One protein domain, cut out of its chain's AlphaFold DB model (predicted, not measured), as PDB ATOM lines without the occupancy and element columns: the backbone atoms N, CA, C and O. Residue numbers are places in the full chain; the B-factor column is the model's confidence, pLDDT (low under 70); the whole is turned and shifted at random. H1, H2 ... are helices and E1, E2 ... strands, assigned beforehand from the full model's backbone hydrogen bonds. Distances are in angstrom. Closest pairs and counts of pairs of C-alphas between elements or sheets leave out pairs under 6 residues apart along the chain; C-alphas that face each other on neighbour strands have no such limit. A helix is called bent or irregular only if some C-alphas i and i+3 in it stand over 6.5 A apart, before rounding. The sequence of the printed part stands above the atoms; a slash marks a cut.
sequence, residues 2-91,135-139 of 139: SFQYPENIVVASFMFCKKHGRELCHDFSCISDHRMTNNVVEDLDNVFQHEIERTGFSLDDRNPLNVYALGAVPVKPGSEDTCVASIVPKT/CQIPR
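AT A GLANCE: This is residues 2 to 91 and 135 to 139 of the 139 residues of an uncharacterized protein of Ceriporiopsis subvermispora (strain B) (UniProt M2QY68). With little regular structure, loose loops run past a hairpin of E1 and E2, with short H1 near it and H2 at one end of the longest axis. Residues 84 to 91 stick out. The printed part, 95 residues, has two named strands, antiparallel, then two named helices, 24 residues together, a mixed class. It is loose: radius of gyration of the C-alphas 16.4 A, spans 45, 41 and 27 A.

HOW THE PARTS SIT: Begin at the hairpin of E1, residues 8 to 11, and E2, residues 14 to 17: N 9 and O 16 are 2.9 A apart, within hydrogen-bond range. After a long link, find H1, residues 35 to 38; its closest C-alpha pair with E2, Asn 38 and Phe 14, is 5.4 A apart. H2, residues 44 to 55, is apart from E1, E2 and H1; 6 of its 8 O i to N i+4 pairs are within range.

IN THESE COORDINATES: Find C-alpha 8 at (-48.109, 21.400, 8.132), where E1 begins. Irregular H2, its C-alphas 47 and 50 7.9 A apart, runs 14.9 A to C-alpha 55 at (-23.493, 34.381, -8.088).

THE WHOLE: Across the cut, residues 92 to 134, C-alphas 91 and 135 are 22.9 A apart. Look for pLDDT under 70 in 37 residues, among them 74 to 91.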
ATOM      1  N   SER A   2     -52.969   3.851   3.614       47.81
ATOM      2  CA  SER A   2     -53.371   5.228   3.325       47.81
ATOM      3  C   SER A   2     -52.152   6.131   3.501       47.81
ATOM      4  O   SER A   2     -51.570   6.182   4.583       47.81
ATOM      5  N   PHE A   3     -51.745   6.821   2.440       49.28
ATOM      6  CA  PHE A   3     -50.770   7.901   2.544       49.28
ATOM      7  C   PHE A   3     -51.467   9.079   3.225       49.28
ATOM      8  O   PHE A   3     -52.272   9.778   2.614       49.28
ATOM      9  N   GLN A   4     -51.232   9.250   4.525       56.50
ATOM     10  CA  GLN A   4     -51.632  10.467   5.222       56.50
ATOM     11  C   GLN A   4     -50.691  11.580   4.771       56.50
ATOM     12  O   GLN A   4     -49.475  11.464   4.937       56.50
ATOM     13  N   TYR A   5     -51.247  12.640   4.182       57.22
ATOM     14  CA  TYR A   5     -50.470  13.835   3.881       57.22
ATOM     15  C   TYR A   5     -49.884  14.390   5.189       57.22
ATOM     16  O   TYR A   5     -50.608  14.467   6.189       57.22
ATOM     17  N   PRO A   6     -48.583  14.725   5.223       66.94
ATOM     18  CA  PRO A   6     -47.949  15.226   6.430       66.94
ATOM     19  C   PRO A   6     -48.588  16.556   6.840       66.94
ATOM     20  O   PRO A   6     -48.686  17.481   6.039       66.94
ATOM     21  N   GLU A   7     -49.029  16.647   8.096       84.50
ATOM     22  CA  GLU A   7     -49.590  17.884   8.641       84.50
ATOM     23  C   GLU A   7     -48.540  19.012   8.632       84.50
ATOM     24  O   GLU A   7     -47.386  18.812   9.039       84.50
ATOM     25  N   ASN A   8     -48.956  20.213   8.233       88.00
ATOM     26  CA  ASN A   8     -48.109  21.400   8.132       88.00
ATOM     27  C   ASN A   8     -48.570  22.540   9.058       88.00
ATOM     28  O   ASN A   8     -49.692  22.556   9.554       88.00
ATOM     29  N   ILE A   9     -47.670  23.497   9.289       88.12
ATOM     30  CA  ILE A   9     -47.914  24.804   9.926       88.12
ATOM     31  C   ILE A   9     -47.358  25.907   9.013       88.12
ATOM     32  O   ILE A   9     -46.438  25.641   8.247       88.12
ATOM     33  N   VAL A  10     -47.888  27.132   9.072       87.31
ATOM     34  CA  VAL A  10     -47.595  28.232   8.111       87.31
ATOM     35  C   VAL A  10     -46.935  29.477   8.752       87.31
ATOM     36  O   VAL A  10     -47.571  30.516   8.857       87.31
ATOM     37  N   VAL A  11     -45.678  29.449   9.204       83.94
ATOM     38  CA  VAL A  11     -45.068  30.603   9.911       83.94
ATOM     39  C   VAL A  11     -44.712  31.734   8.970       83.94
ATOM     40  O   VAL A  11     -43.910  31.542   8.067       83.94
ATOM     41  N   ALA A  12     -45.239  32.935   9.234       83.75
ATOM     42  CA  ALA A  12     -44.951  34.128   8.436       83.75
ATOM     43  C   ALA A  12     -45.157  33.882   6.926       83.75
ATOM     44  O   ALA A  12     -44.324  34.270   6.115       83.75
ATOM     45  N   SER A  13     -46.258  33.202   6.580       81.69
ATOM     46  CA  SER A  13     -46.613  32.778   5.214       81.69
ATOM     47  C   SER A  13     -45.754  31.655   4.613       81.69
ATOM     48  O   SER A  13     -45.967  31.293   3.462       81.69
ATOM     49  N   PHE A  14     -44.845  31.049   5.380       84.19
ATOM     50  CA  PHE A  14     -44.038  29.900   4.957       84.19
ATOM     51  C   PHE A  14     -44.539  28.603   5.584       84.19
ATOM     52  O   PHE A  14     -44.867  28.564   6.763       84.19
ATOM     53  N   MET A  15     -44.558  27.512   4.829       89.69
ATOM     54  CA  MET A  15     -44.972  26.192   5.295       89.69
ATOM     55  C   MET A  15     -43.827  25.376   5.896       89.69
ATOM     56  O   MET A  15     -42.713  25.346   5.380       89.69
ATOM     57  N   PHE A  16     -44.127  24.665   6.979       89.56
ATOM     58  CA  PHE A  16     -43.196  23.793   7.689       89.56
ATOM     59  C   PHE A  16     -43.898  22.524   8.155       89.56
ATOM     60  O   PHE A  16     -45.095  22.531   8.449       89.56
ATOM     61  N   CYS A  17     -43.125  21.454   8.331       91.31
ATOM     62  CA  CYS A  17     -43.594  20.239   8.980       91.31
ATOM     63  C   CYS A  17     -44.095  20.561  10.396       91.31
ATOM     64  O   CYS A  17     -43.345  21.084  11.223       91.31
ATOM     65  N   LYS A  18     -45.334  20.188  10.726       88.69
ATOM     66  CA  LYS A  18     -45.929  20.478  12.041       88.69
ATOM     67  C   LYS A  18     -45.193  19.805  13.198       88.69
ATOM     68  O   LYS A  18     -45.070  20.385  14.274       88.69
ATOM     69  N   LYS A  19     -44.674  18.589  12.996       89.12
ATOM     70  CA  LYS A  19     -43.981  17.843  14.061       89.12
ATOM     71  C   LYS A  19     -42.573  18.367  14.332       89.12
ATOM     72  O   LYS A  19     -42.188  18.467  15.491       89.12
ATOM     73  N   HIS A  20     -41.823  18.716  13.286       90.81
ATOM     74  CA  HIS A  20     -40.394  19.041  13.410       90.81
ATOM     75  C   HIS A  20     -40.059  20.517  13.173       90.81
ATOM     76  O   HIS A  20     -38.926  20.923  13.424       90.81
ATOM     77  N   GLY A  21     -41.004  21.313  12.667       89.25
ATOM     78  CA  GLY A  21     -40.792  22.718  12.317       89.25
ATOM     79  C   GLY A  21     -39.811  22.914  11.160       89.25
ATOM     80  O   GLY A  21     -39.348  24.028  10.941       89.25
ATOM     81  N   ARG A  22     -39.453  21.843  10.443       92.12
ATOM     82  CA  ARG A  22     -38.500  21.878   9.331       92.12
ATOM     83  C   ARG A  22     -39.229  22.110   8.022       92.12
ATOM     84  O   ARG A  22     -40.287  21.534   7.784       92.12
ATOM     85  N   GLU A  23     -38.623  22.925   7.182       90.44
ATOM     86  CA  GLU A  23     -39.056  23.149   5.810       90.44
ATOM     87  C   GLU A  23     -38.781  21.929   4.923       90.44
ATOM     88  O   GLU A  23     -39.639  21.516   4.152       90.44
ATOM     89  N   LEU A  24     -37.613  21.310   5.103       91.19
ATOM     90  CA  LEU A  24     -37.261  20.011   4.541       91.19
ATOM     91  C   LEU A  24     -37.156  18.997   5.683       91.19
ATOM     92  O   LEU A  24     -36.282  19.097   6.550       91.19
ATOM     93  N   CYS A  25     -38.068  18.032   5.714       91.00
ATOM     94  CA  CYS A  25     -38.129  17.009   6.745       91.00
ATOM     95  C   CYS A  25     -37.878  15.628   6.133       91.00
ATOM     96  O   CYS A  25     -38.728  15.085   5.434       91.00
ATOM     97  N   HIS A  26     -36.716  15.046   6.440       89.38
ATOM     98  CA  HIS A  26     -36.344  13.681   6.039       89.38
ATOM     99  C   HIS A  26     -36.681  12.620   7.095       89.38
ATOM    100  O   HIS A  26     -36.324  11.455   6.937       89.38
ATOM    101  N   ASP A  27     -37.353  13.004   8.183       88.19
ATOM    102  CA  ASP A  27     -37.744  12.044   9.207       88.19
ATOM    103  C   ASP A  27     -38.805  11.097   8.636       88.19
ATOM    104  O   ASP A  27     -39.799  11.526   8.046       88.19
ATOM    105  N   PHE A  28     -38.613   9.795   8.855       84.81
ATOM    106  CA  PHE A  28     -39.413   8.718   8.257       84.81
ATOM    107  C   PHE A  28     -40.933   8.865   8.469       84.81
ATOM    108  O   PHE A  28     -41.731   8.386   7.672       84.81
ATOM    109  N   SER A  29     -41.347   9.560   9.533       82.62
ATOM    110  CA  SER A  29     -42.754   9.775   9.890       82.62
ATOM    111  C   SER A  29     -43.403  11.020   9.272       82.62
ATOM    112  O   SER A  29     -44.578  11.276   9.546       82.62
ATOM    113  N   CYS A  30     -42.644  11.840   8.539       82.12
ATOM    114  CA  CYS A  30     -43.066  13.176   8.111       82.12
ATOM    115  C   CYS A  30     -42.593  13.578   6.715       82.12
ATOM    116  O   CYS A  30     -42.915  14.701   6.341       82.12
ATOM    117  N   ILE A  31     -41.840  12.718   6.007       86.44
ATOM    118  CA  ILE A  31     -41.182  12.968   4.707       86.44
ATOM    119  C   ILE A  31     -41.927  14.044   3.902       86.44
ATOM    120  O   ILE A  31     -42.965  13.779   3.298       86.44
ATOM    121  N   SER A  32     -41.425  15.278   3.977       85.50
ATOM    122  CA  SER A  32     -42.046  16.474   3.400       85.50
ATOM    123  C   SER A  32     -40.973  17.456   2.965       85.50
ATOM    124  O   SER A  32     -39.991  17.682   3.674       85.50
ATOM    125  N   ASP A  33     -41.179  18.046   1.792       89.56
ATOM    126  CA  ASP A  33     -40.354  19.126   1.268       89.56
ATOM    127  C   ASP A  33     -41.256  20.317   0.942       89.56
ATOM    128  O   ASP A  33     -41.982  20.318  -0.052       89.56
ATOM    129  N   HIS A  34     -41.243  21.319   1.817       88.50
ATOM    130  CA  HIS A  34     -41.975  22.569   1.637       88.50
ATOM    131  C   HIS A  34     -41.124  23.653   0.966       88.50
ATOM    132  O   HIS A  34     -41.639  24.744   0.719       88.50
ATOM    133  N   ARG A  35     -39.847  23.383   0.636       86.62
ATOM    134  CA  ARG A  35     -38.952  24.384   0.032       86.62
ATOM    135  C   ARG A  35     -39.507  24.896  -1.280       86.62
ATOM    136  O   ARG A  35     -39.477  26.098  -1.498       86.62
ATOM    137  N   MET A  36     -40.059  24.002  -2.101       79.88
ATOM    138  CA  MET A  36     -40.660  24.365  -3.384       79.88
ATOM    139  C   MET A  36     -41.773  25.386  -3.194       79.88
ATOM    140  O   MET A  36     -41.739  26.430  -3.828       79.88
ATOM    141  N   THR A  37     -42.716  25.140  -2.280       83.19
ATOM    142  CA  THR A  37     -43.827  26.073  -2.064       83.19
ATOM    143  C   THR A  37     -43.385  27.371  -1.400       83.19
ATOM    144  O   THR A  37     -43.883  28.433  -1.743       83.19
ATOM    145  N   ASN A  38     -42.419  27.306  -0.490       83.75
ATOM    146  CA  ASN A  38     -41.864  28.480   0.180       83.75
ATOM    147  C   ASN A  38     -40.981  29.338  -0.731       83.75
ATOM    148  O   ASN A  38     -40.815  30.529  -0.484       83.75
ATOM    149  N   ASN A  39     -40.414  28.726  -1.771       77.12
ATOM    150  CA  ASN A  39     -39.679  29.402  -2.834       77.12
ATOM    151  C   ASN A  39     -40.606  30.009  -3.888       77.12
ATOM    152  O   ASN A  39     -40.119  30.794  -4.697       77.12
ATOM    153  N   VAL A  40     -41.911  29.695  -3.877       72.88
ATOM    154  CA  VAL A  40     -42.899  30.418  -4.688       72.88
ATOM    155  C   VAL A  40     -43.091  31.797  -4.073       72.88
ATOM    156  O   VAL A  40     -44.050  32.085  -3.364       72.88
ATOM    157  N   VAL A  41     -42.138  32.670  -4.341       61.78
ATOM    158  CA  VAL A  41     -42.408  34.092  -4.395       61.78
ATOM    159  C   VAL A  41     -42.651  34.363  -5.865       61.78
ATOM    160  O   VAL A  41     -41.785  34.097  -6.701       61.78
ATOM    161  N   GLU A  42     -43.853  34.828  -6.183       57.56
ATOM    162  CA  GLU A  42     -44.175  35.254  -7.537       57.56
ATOM    163  C   GLU A  42     -43.070  36.197  -8.035       57.56
ATOM    164  O   GLU A  42     -42.711  37.158  -7.353       57.56
ATOM    165  N   ASP A  43     -42.508  35.885  -9.204       62.72
ATOM    166  CA  ASP A  43     -41.543  36.726  -9.922       62.72
ATOM    167  C   ASP A  43     -40.107  36.813  -9.347       62.72
ATOM    168  O   ASP A  43     -39.302  37.577  -9.875       62.72
ATOM    169  N   LEU A  44     -39.718  36.029  -8.323       64.50
ATOM    170  CA  LEU A  44     -38.333  36.059  -7.791       64.50
ATOM    171  C   LEU A  44     -37.279  35.728  -8.850       64.50
ATOM    172  O   LEU A  44     -36.253  36.407  -8.914       64.50
ATOM    173  N   ASP A  45     -37.534  34.703  -9.665       64.12
ATOM    174  CA  ASP A  45     -36.599  34.273 -10.705       64.12
ATOM    175  C   ASP A  45     -36.379  35.388 -11.727       64.12
ATOM    176  O   ASP A  45     -35.239  35.670 -12.064       64.12
ATOM    177  N   ASN A  46     -37.430  36.113 -12.123       67.69
ATOM    178  CA  ASN A  46     -37.305  37.244 -13.045       67.69
ATOM    179  C   ASN A  46     -36.631  38.461 -12.391       67.69
ATOM    180  O   ASN A  46     -35.826  39.138 -13.030       67.69
ATOM    181  N   VAL A  47     -36.940  38.749 -11.121       69.38
ATOM    182  CA  VAL A  47     -36.385  39.902 -10.391       69.38
ATOM    183  C   VAL A  47     -34.898  39.717 -10.088       69.38
ATOM    184  O   VAL A  47     -34.151  40.692 -10.133       69.38
ATOM    185  N   PHE A  48     -34.466  38.489  -9.798       70.62
ATOM    186  CA  PHE A  48     -33.089  38.171  -9.417       70.62
ATOM    187  C   PHE A  48     -32.340  37.338 -10.459       70.62
ATOM    188  O   PHE A  48     -31.236  36.884 -10.167       70.62
ATOM    189  N   GLN A  49     -32.889  37.160 -11.667       74.12
ATOM    190  CA  GLN A  49     -32.293  36.368 -12.754       74.12
ATOM    191  C   GLN A  49     -30.808  36.714 -12.933       74.12
ATOM    192  O   GLN A  49     -29.935  35.850 -12.961       74.12
ATOM    193  N   HIS A  50     -30.519  38.016 -12.974       73.19
ATOM    194  CA  HIS A  50     -29.182  38.539 -13.201       73.19
ATOM    195  C   HIS A  50     -28.245  38.324 -11.997       73.19
ATOM    196  O   HIS A  50     -27.057  38.045 -12.171       73.19
ATOM    197  N   GLU A  51     -28.739  38.425 -10.758       71.56
ATOM    198  CA  GLU A  51     -27.955  38.053  -9.578       71.56
ATOM    199  C   GLU A  51     -27.700  36.546  -9.508       71.56
ATOM    200  O   GLU A  51     -26.571  36.158  -9.210       71.56
ATOM    201  N   ILE A  52     -28.703  35.721  -9.813       75.19
ATOM    202  CA  ILE A  52     -28.625  34.256  -9.814       75.19
ATOM    203  C   ILE A  52     -27.541  33.787 -10.786       75.19
ATOM    204  O   ILE A  52     -26.644  33.045 -10.378       75.19
ATOM    205  N   GLU A  53     -27.561  34.287 -12.024       78.19
ATOM    206  CA  GLU A  53     -26.550  33.988 -13.048       78.19
ATOM    207  C   GLU A  53     -25.146  34.430 -12.617       78.19
ATOM    208  O   GLU A  53     -24.163  33.726 -12.852       78.19
ATOM    209  N   ARG A  54     -25.034  35.577 -11.935       79.38
ATOM    210  CA  ARG A  54     -23.741  36.125 -11.510       79.38
ATOM    211  C   ARG A  54     -23.148  35.407 -10.299       79.38
ATOM    212  O   ARG A  54     -21.928  35.283 -10.209       79.38
ATOM    213  N   THR A  55     -23.970  35.009  -9.330       78.25
ATOM    214  CA  THR A  55     -23.493  34.381  -8.088       78.25
ATOM    215  C   THR A  55     -23.522  32.858  -8.133       78.25
ATOM    216  O   THR A  55     -22.975  32.236  -7.227       78.25
ATOM    217  N   GLY A  56     -24.166  32.261  -9.141       76.00
ATOM    218  CA  GLY A  56     -24.446  30.824  -9.174       76.00
ATOM    219  C   GLY A  56     -25.357  30.395  -8.023       76.00
ATOM    220  O   GLY A  56     -25.207  29.298  -7.493       76.00
ATOM    221  N   PHE A  57     -26.241  31.287  -7.567       72.25
ATOM    222  CA  PHE A  57     -27.106  31.001  -6.425       72.25
ATOM    223  C   PHE A  57     -28.177  29.999  -6.846       72.25
ATOM    224  O   PHE A  57     -29.016  30.313  -7.684       72.25
ATOM    225  N   SER A  58     -28.163  28.810  -6.252       72.75
ATOM    226  CA  SER A  58     -29.223  27.826  -6.440       72.75
ATOM    227  C   SER A  58     -30.205  27.883  -5.276       72.75
ATOM    228  O   SER A  58     -29.816  27.819  -4.106       72.75
ATOM    229  N   LEU A  59     -31.497  27.951  -5.596       66.50
ATOM    230  CA  LEU A  59     -32.567  27.818  -4.607       66.50
ATOM    231  C   LEU A  59     -32.559  26.440  -3.929       66.50
ATOM    232  O   LEU A  59     -33.037  26.331  -2.798       66.50
ATOM    233  N   ASP A  60     -31.988  25.422  -4.578       68.44
ATOM    234  CA  ASP A  60     -31.845  24.072  -4.027       68.44
ATOM    235  C   ASP A  60     -30.705  23.972  -3.007       68.44
ATOM    236  O   ASP A  60     -30.802  23.194  -2.053       68.44
ATOM    237  N   ASP A  61     -29.670  24.803  -3.166       71.88
ATOM    238  CA  ASP A  61     -28.493  24.848  -2.289       71.88
ATOM    239  C   ASP A  61     -28.728  25.698  -1.032       71.88
ATOM    240  O   ASP A  61     -27.872  25.774  -0.142       71.88
ATOM    241  N   ARG A  62     -29.891  26.353  -0.917       80.62
ATOM    242  CA  ARG A  62     -30.211  27.127   0.282       80.62
ATOM    243  C   ARG A  62     -30.377  26.202   1.482       80.62
ATOM    244  O   ARG A  62     -31.026  25.159   1.413       80.62
ATOM    245  N   ASN A  63     -29.867  26.643   2.628       83.31
ATOM    246  CA  ASN A  63     -30.065  25.911   3.869       83.31
ATOM    247  C   ASN A  63     -31.561  25.935   4.256       83.31
ATOM    248  O   ASN A  63     -32.114  27.030   4.421       83.31
ATOM    249  N   PRO A  64     -32.227  24.774   4.409       88.25
ATOM    250  CA  PRO A  64     -33.635  24.723   4.779       88.25
ATOM    251  C   PRO A  64     -33.873  25.352   6.152       88.25
ATOM    252  O   PRO A  64     -33.067  25.206   7.076       88.25
ATOM    253  N   LEU A  65     -35.006  26.031   6.311       90.06
ATOM    254  CA  LEU A  65     -35.343  26.699   7.563       90.06
ATOM    255  C   LEU A  65     -35.936  25.727   8.598       90.06
ATOM    256  O   LEU A  65     -36.614  24.748   8.270       90.06
ATOM    257  N   ASN A  66     -35.701  26.031   9.878       90.38
ATOM    258  CA  ASN A  66     -36.334  25.357  11.010       90.38
ATOM    259  C   ASN A  66     -36.923  26.389  11.974       90.38
ATOM    260  O   ASN A  66     -36.194  27.071  12.695       90.38
ATOM    261  N   VAL A  67     -38.248  26.479  12.024       89.56
ATOM    262  CA  VAL A  67     -38.935  27.509  12.811       89.56
ATOM    263  C   VAL A  67     -38.851  27.282  14.312       89.56
ATOM    264  O   VAL A  67     -38.811  28.248  15.067       89.56
ATOM    265  N   TYR A  68     -38.746  26.034  14.769       89.12
ATOM    266  CA  TYR A  68     -38.576  25.735  16.193       89.12
ATOM    267  C   TYR A  68     -37.177  26.104  16.680       89.12
ATOM    268  O   TYR A  68     -37.032  26.638  17.778       89.12
ATOM    269  N   ALA A  69     -36.157  25.922  15.836       88.38
ATOM    270  CA  ALA A  69     -34.814  26.427  16.117       88.38
ATOM    271  C   ALA A  69     -34.779  27.966  16.197       88.38
ATOM    272  O   ALA A  69     -33.985  28.527  16.949       88.38
ATOM    273  N   LEU A  70     -35.680  28.641  15.477       86.62
ATOM    274  CA  LEU A  70     -35.872  30.095  15.528       86.62
ATOM    275  C   LEU A  70     -36.781  30.557  16.685       86.62
ATOM    276  O   LEU A  70     -37.012  31.754  16.842       86.62
ATOM    277  N   GLY A  71     -37.273  29.636  17.521       86.50
ATOM    278  CA  GLY A  71     -38.082  29.950  18.700       86.50
ATOM    279  C   GLY A  71     -39.590  29.996  18.461       86.50
ATOM    280  O   GLY A  71     -40.321  30.451  19.340       86.50
ATOM    281  N   ALA A  72     -40.079  29.516  17.315       81.19
ATOM    282  CA  ALA A  72     -41.509  29.329  17.123       81.19
ATOM    283  C   ALA A  72     -42.047  28.305  18.127       81.19
ATOM    284  O   ALA A  72     -41.484  27.229  18.323       81.19
ATOM    285  N   VAL A  73     -43.166  28.649  18.751       80.38
ATOM    286  CA  VAL A  73     -43.885  27.795  19.696       80.38
ATOM    287  C   VAL A  73     -45.336  27.669  19.242       80.38
ATOM    288  O   VAL A  73     -45.869  28.609  18.660       80.38
ATOM    289  N   PRO A  74     -46.017  26.543  19.479       68.50
ATOM    290  CA  PRO A  74     -47.440  26.411  19.168       68.50
ATOM    291  C   PRO A  74     -48.306  27.209  20.165       68.50
ATOM    292  O   PRO A  74     -48.060  27.137  21.371       68.50
ATOM    293  N   VAL A  75     -49.324  27.950  19.697       65.62
ATOM    294  CA  VAL A  75     -50.349  28.553  20.588       65.62
ATOM    295  C   VAL A  75     -51.564  27.662  20.730       65.62
ATOM    296  O   VAL A  75     -51.873  26.828  19.880       65.62
ATOM    297  N   LYS A  76     -52.299  27.921  21.813       55.94
ATOM    298  CA  LYS A  76     -53.660  27.437  21.995       55.94
ATOM    299  C   LYS A  76     -54.626  28.134  21.017       55.94
ATOM    300  O   LYS A  76     -54.514  29.350  20.838       55.94
ATOM    301  N   PRO A  77     -55.593  27.400  20.446       53.03
ATOM    302  CA  PRO A  77     -56.671  27.980  19.643       53.03
ATOM    303  C   PRO A  77     -57.401  29.098  20.406       53.03
ATOM    304  O   PRO A  77     -57.623  28.953  21.610       53.03
ATOM    305  N   GLY A  78     -57.757  30.196  19.730       53.59
ATOM    306  CA  GLY A  78     -58.499  31.317  20.330       53.59
ATOM    307  C   GLY A  78     -57.658  32.354  21.092       53.59
ATOM    308  O   GLY A  78     -58.207  33.141  21.854       53.59
ATOM    309  N   SER A  79     -56.334  32.366  20.911       56.78
ATOM    310  CA  SER A  79     -55.417  33.372  21.495       56.78
ATOM    311  C   SER A  79     -54.975  34.458  20.498       56.78
ATOM    312  O   SER A  79     -54.035  35.216  20.754       56.78
ATOM    313  N   GLU A  80     -55.678  34.531  19.369       54.62
ATOM    314  CA  GLU A  80     -55.340  35.276  18.148       54.62
ATOM    315  C   GLU A  80     -55.252  36.795  18.387       54.62
ATOM    316  O   GLU A  80     -54.463  37.485  17.745       54.62
ATOM    317  N   ASP A  81     -55.958  37.293  19.406       45.94
ATOM    318  CA  ASP A  81     -56.038  38.717  19.754       45.94
ATOM    319  C   ASP A  81     -54.942  39.201  20.725       45.94
ATOM    320  O   ASP A  81     -54.867  40.387  21.049       45.94
ATOM    321  N   THR A  82     -54.067  38.311  21.211       43.84
ATOM    322  CA  THR A  82     -53.129  38.625  22.313       43.84
ATOM    323  C   THR A  82     -51.666  38.794  21.916       43.84
ATOM    324  O   THR A  82     -50.799  38.831  22.790       43.84
ATOM    325  N   CYS A  83     -51.357  38.996  20.634       39.72
ATOM    326  CA  CYS A  83     -50.002  39.308  20.164       39.72
ATOM    327  C   CYS A  83     -49.540  40.731  20.561       39.72
ATOM    328  O   CYS A  83     -49.063  41.509  19.737       39.72
ATOM    329  N   VAL A  84     -49.635  41.092  21.843       39.31
ATOM    330  CA  VAL A  84     -48.802  42.135  22.436       39.31
ATOM    331  C   VAL A  84     -47.459  41.474  22.698       39.31
ATOM    332  O   VAL A  84     -47.349  40.625  23.579       39.31
ATOM    333  N   ALA A  85     -46.459  41.839  21.896       40.38
ATOM    334  CA  ALA A  85     -45.078  41.402  22.029       40.38
ATOM    335  C   ALA A  85     -44.614  41.469  23.496       40.38
ATOM    336  O   ALA A  85     -44.171  42.510  23.982       40.38
ATOM    337  N   SER A  86     -44.711  40.349  24.210       36.22
ATOM    338  CA  SER A  86     -44.041  40.183  25.489       36.22
ATOM    339  C   SER A  86     -42.605  39.848  25.159       36.22
ATOM    340  O   SER A  86     -42.223  38.691  25.002       36.22
ATOM    341  N   ILE A  87     -41.812  40.905  25.006       36.75
ATOM    342  CA  ILE A  87     -40.366  40.828  25.134       36.75
ATOM    343  C   ILE A  87     -40.136  40.348  26.565       36.75
ATOM    344  O   ILE A  87     -40.119  41.144  27.497       36.75
ATOM    345  N   VAL A  88     -40.033  39.036  26.759       37.50
ATOM    346  CA  VAL A  88     -39.361  38.505  27.936       37.50
ATOM    347  C   VAL A  88     -37.887  38.588  27.572       37.50
ATOM    348  O   VAL A  88     -37.426  37.767  26.773       37.50
ATOM    349  N   PRO A  89     -37.129  39.593  28.051       37.28
ATOM    350  CA  PRO A  89     -35.691  39.510  27.934       37.28
ATOM    351  C   PRO A  89     -35.293  38.210  28.630       37.28
ATOM    352  O   PRO A  89     -35.519  38.047  29.830       37.28
ATOM    353  N   LYS A  90     -34.724  37.264  27.877       38.38
ATOM    354  CA  LYS A  90     -33.888  36.227  28.473       38.38
ATOM    355  C   LYS A  90     -32.729  36.979  29.113       38.38
ATOM    356  O   LYS A  90     -31.736  37.278  28.457       38.38
ATOM    357  N   THR A  91     -32.899  37.364  30.372       35.19
ATOM    358  CA  THR A  91     -31.808  37.820  31.215       35.19
ATOM    359  C   THR A  91     -30.870  36.636  31.338       35.19
ATOM    360  O   THR A  91     -31.098  35.724  32.130       35.19
ATOM    361  N   CYS A 135     -45.723  35.061  14.215       36.62
ATOM    362  CA  CYS A 135     -47.106  34.719  14.518       36.62
ATOM    363  C   CYS A 135     -47.234  33.202  14.395       36.62
ATOM    364  O   CYS A 135     -46.907  32.615  13.366       36.62
ATOM    365  N   GLN A 136     -47.622  32.589  15.503       33.47
ATOM    366  CA  GLN A 136     -47.821  31.159  15.672       33.47
ATOM    367  C   GLN A 136     -49.056  30.695  14.878       33.47
ATOM    368  O   GLN A 136     -49.993  31.468  14.697       33.47
ATOM    369  N   ILE A 137     -49.061  29.455  14.378       32.06
ATOM    370  CA  ILE A 137     -49.938  29.074  13.248       32.06
ATOM    371  C   ILE A 137     -50.754  27.846  13.586       32.06
ATOM    372  O   ILE A 137     -50.261  26.995  14.337       32.06
ATOM    373  N   PRO A 138     -52.001  27.779  13.084       34.81
ATOM    374  CA  PRO A 138     -53.021  26.919  13.632       34.81
ATOM    375  C   PRO A 138     -52.807  25.455  13.256       34.81
ATOM    376  O   PRO A 138     -52.056  25.118  12.339       34.81
ATOM    377  N   ARG A 139     -53.448  24.594  14.052       37.38
ATOM    378  CA  ARG A 139     -53.448  23.139  13.907       37.38
ATOM    379  C   ARG A 139     -54.409  22.660  12.843       37.38
ATOM    380  O   ARG A 139     -55.500  23.254  12.744       37.38
TER     381      ARG A 139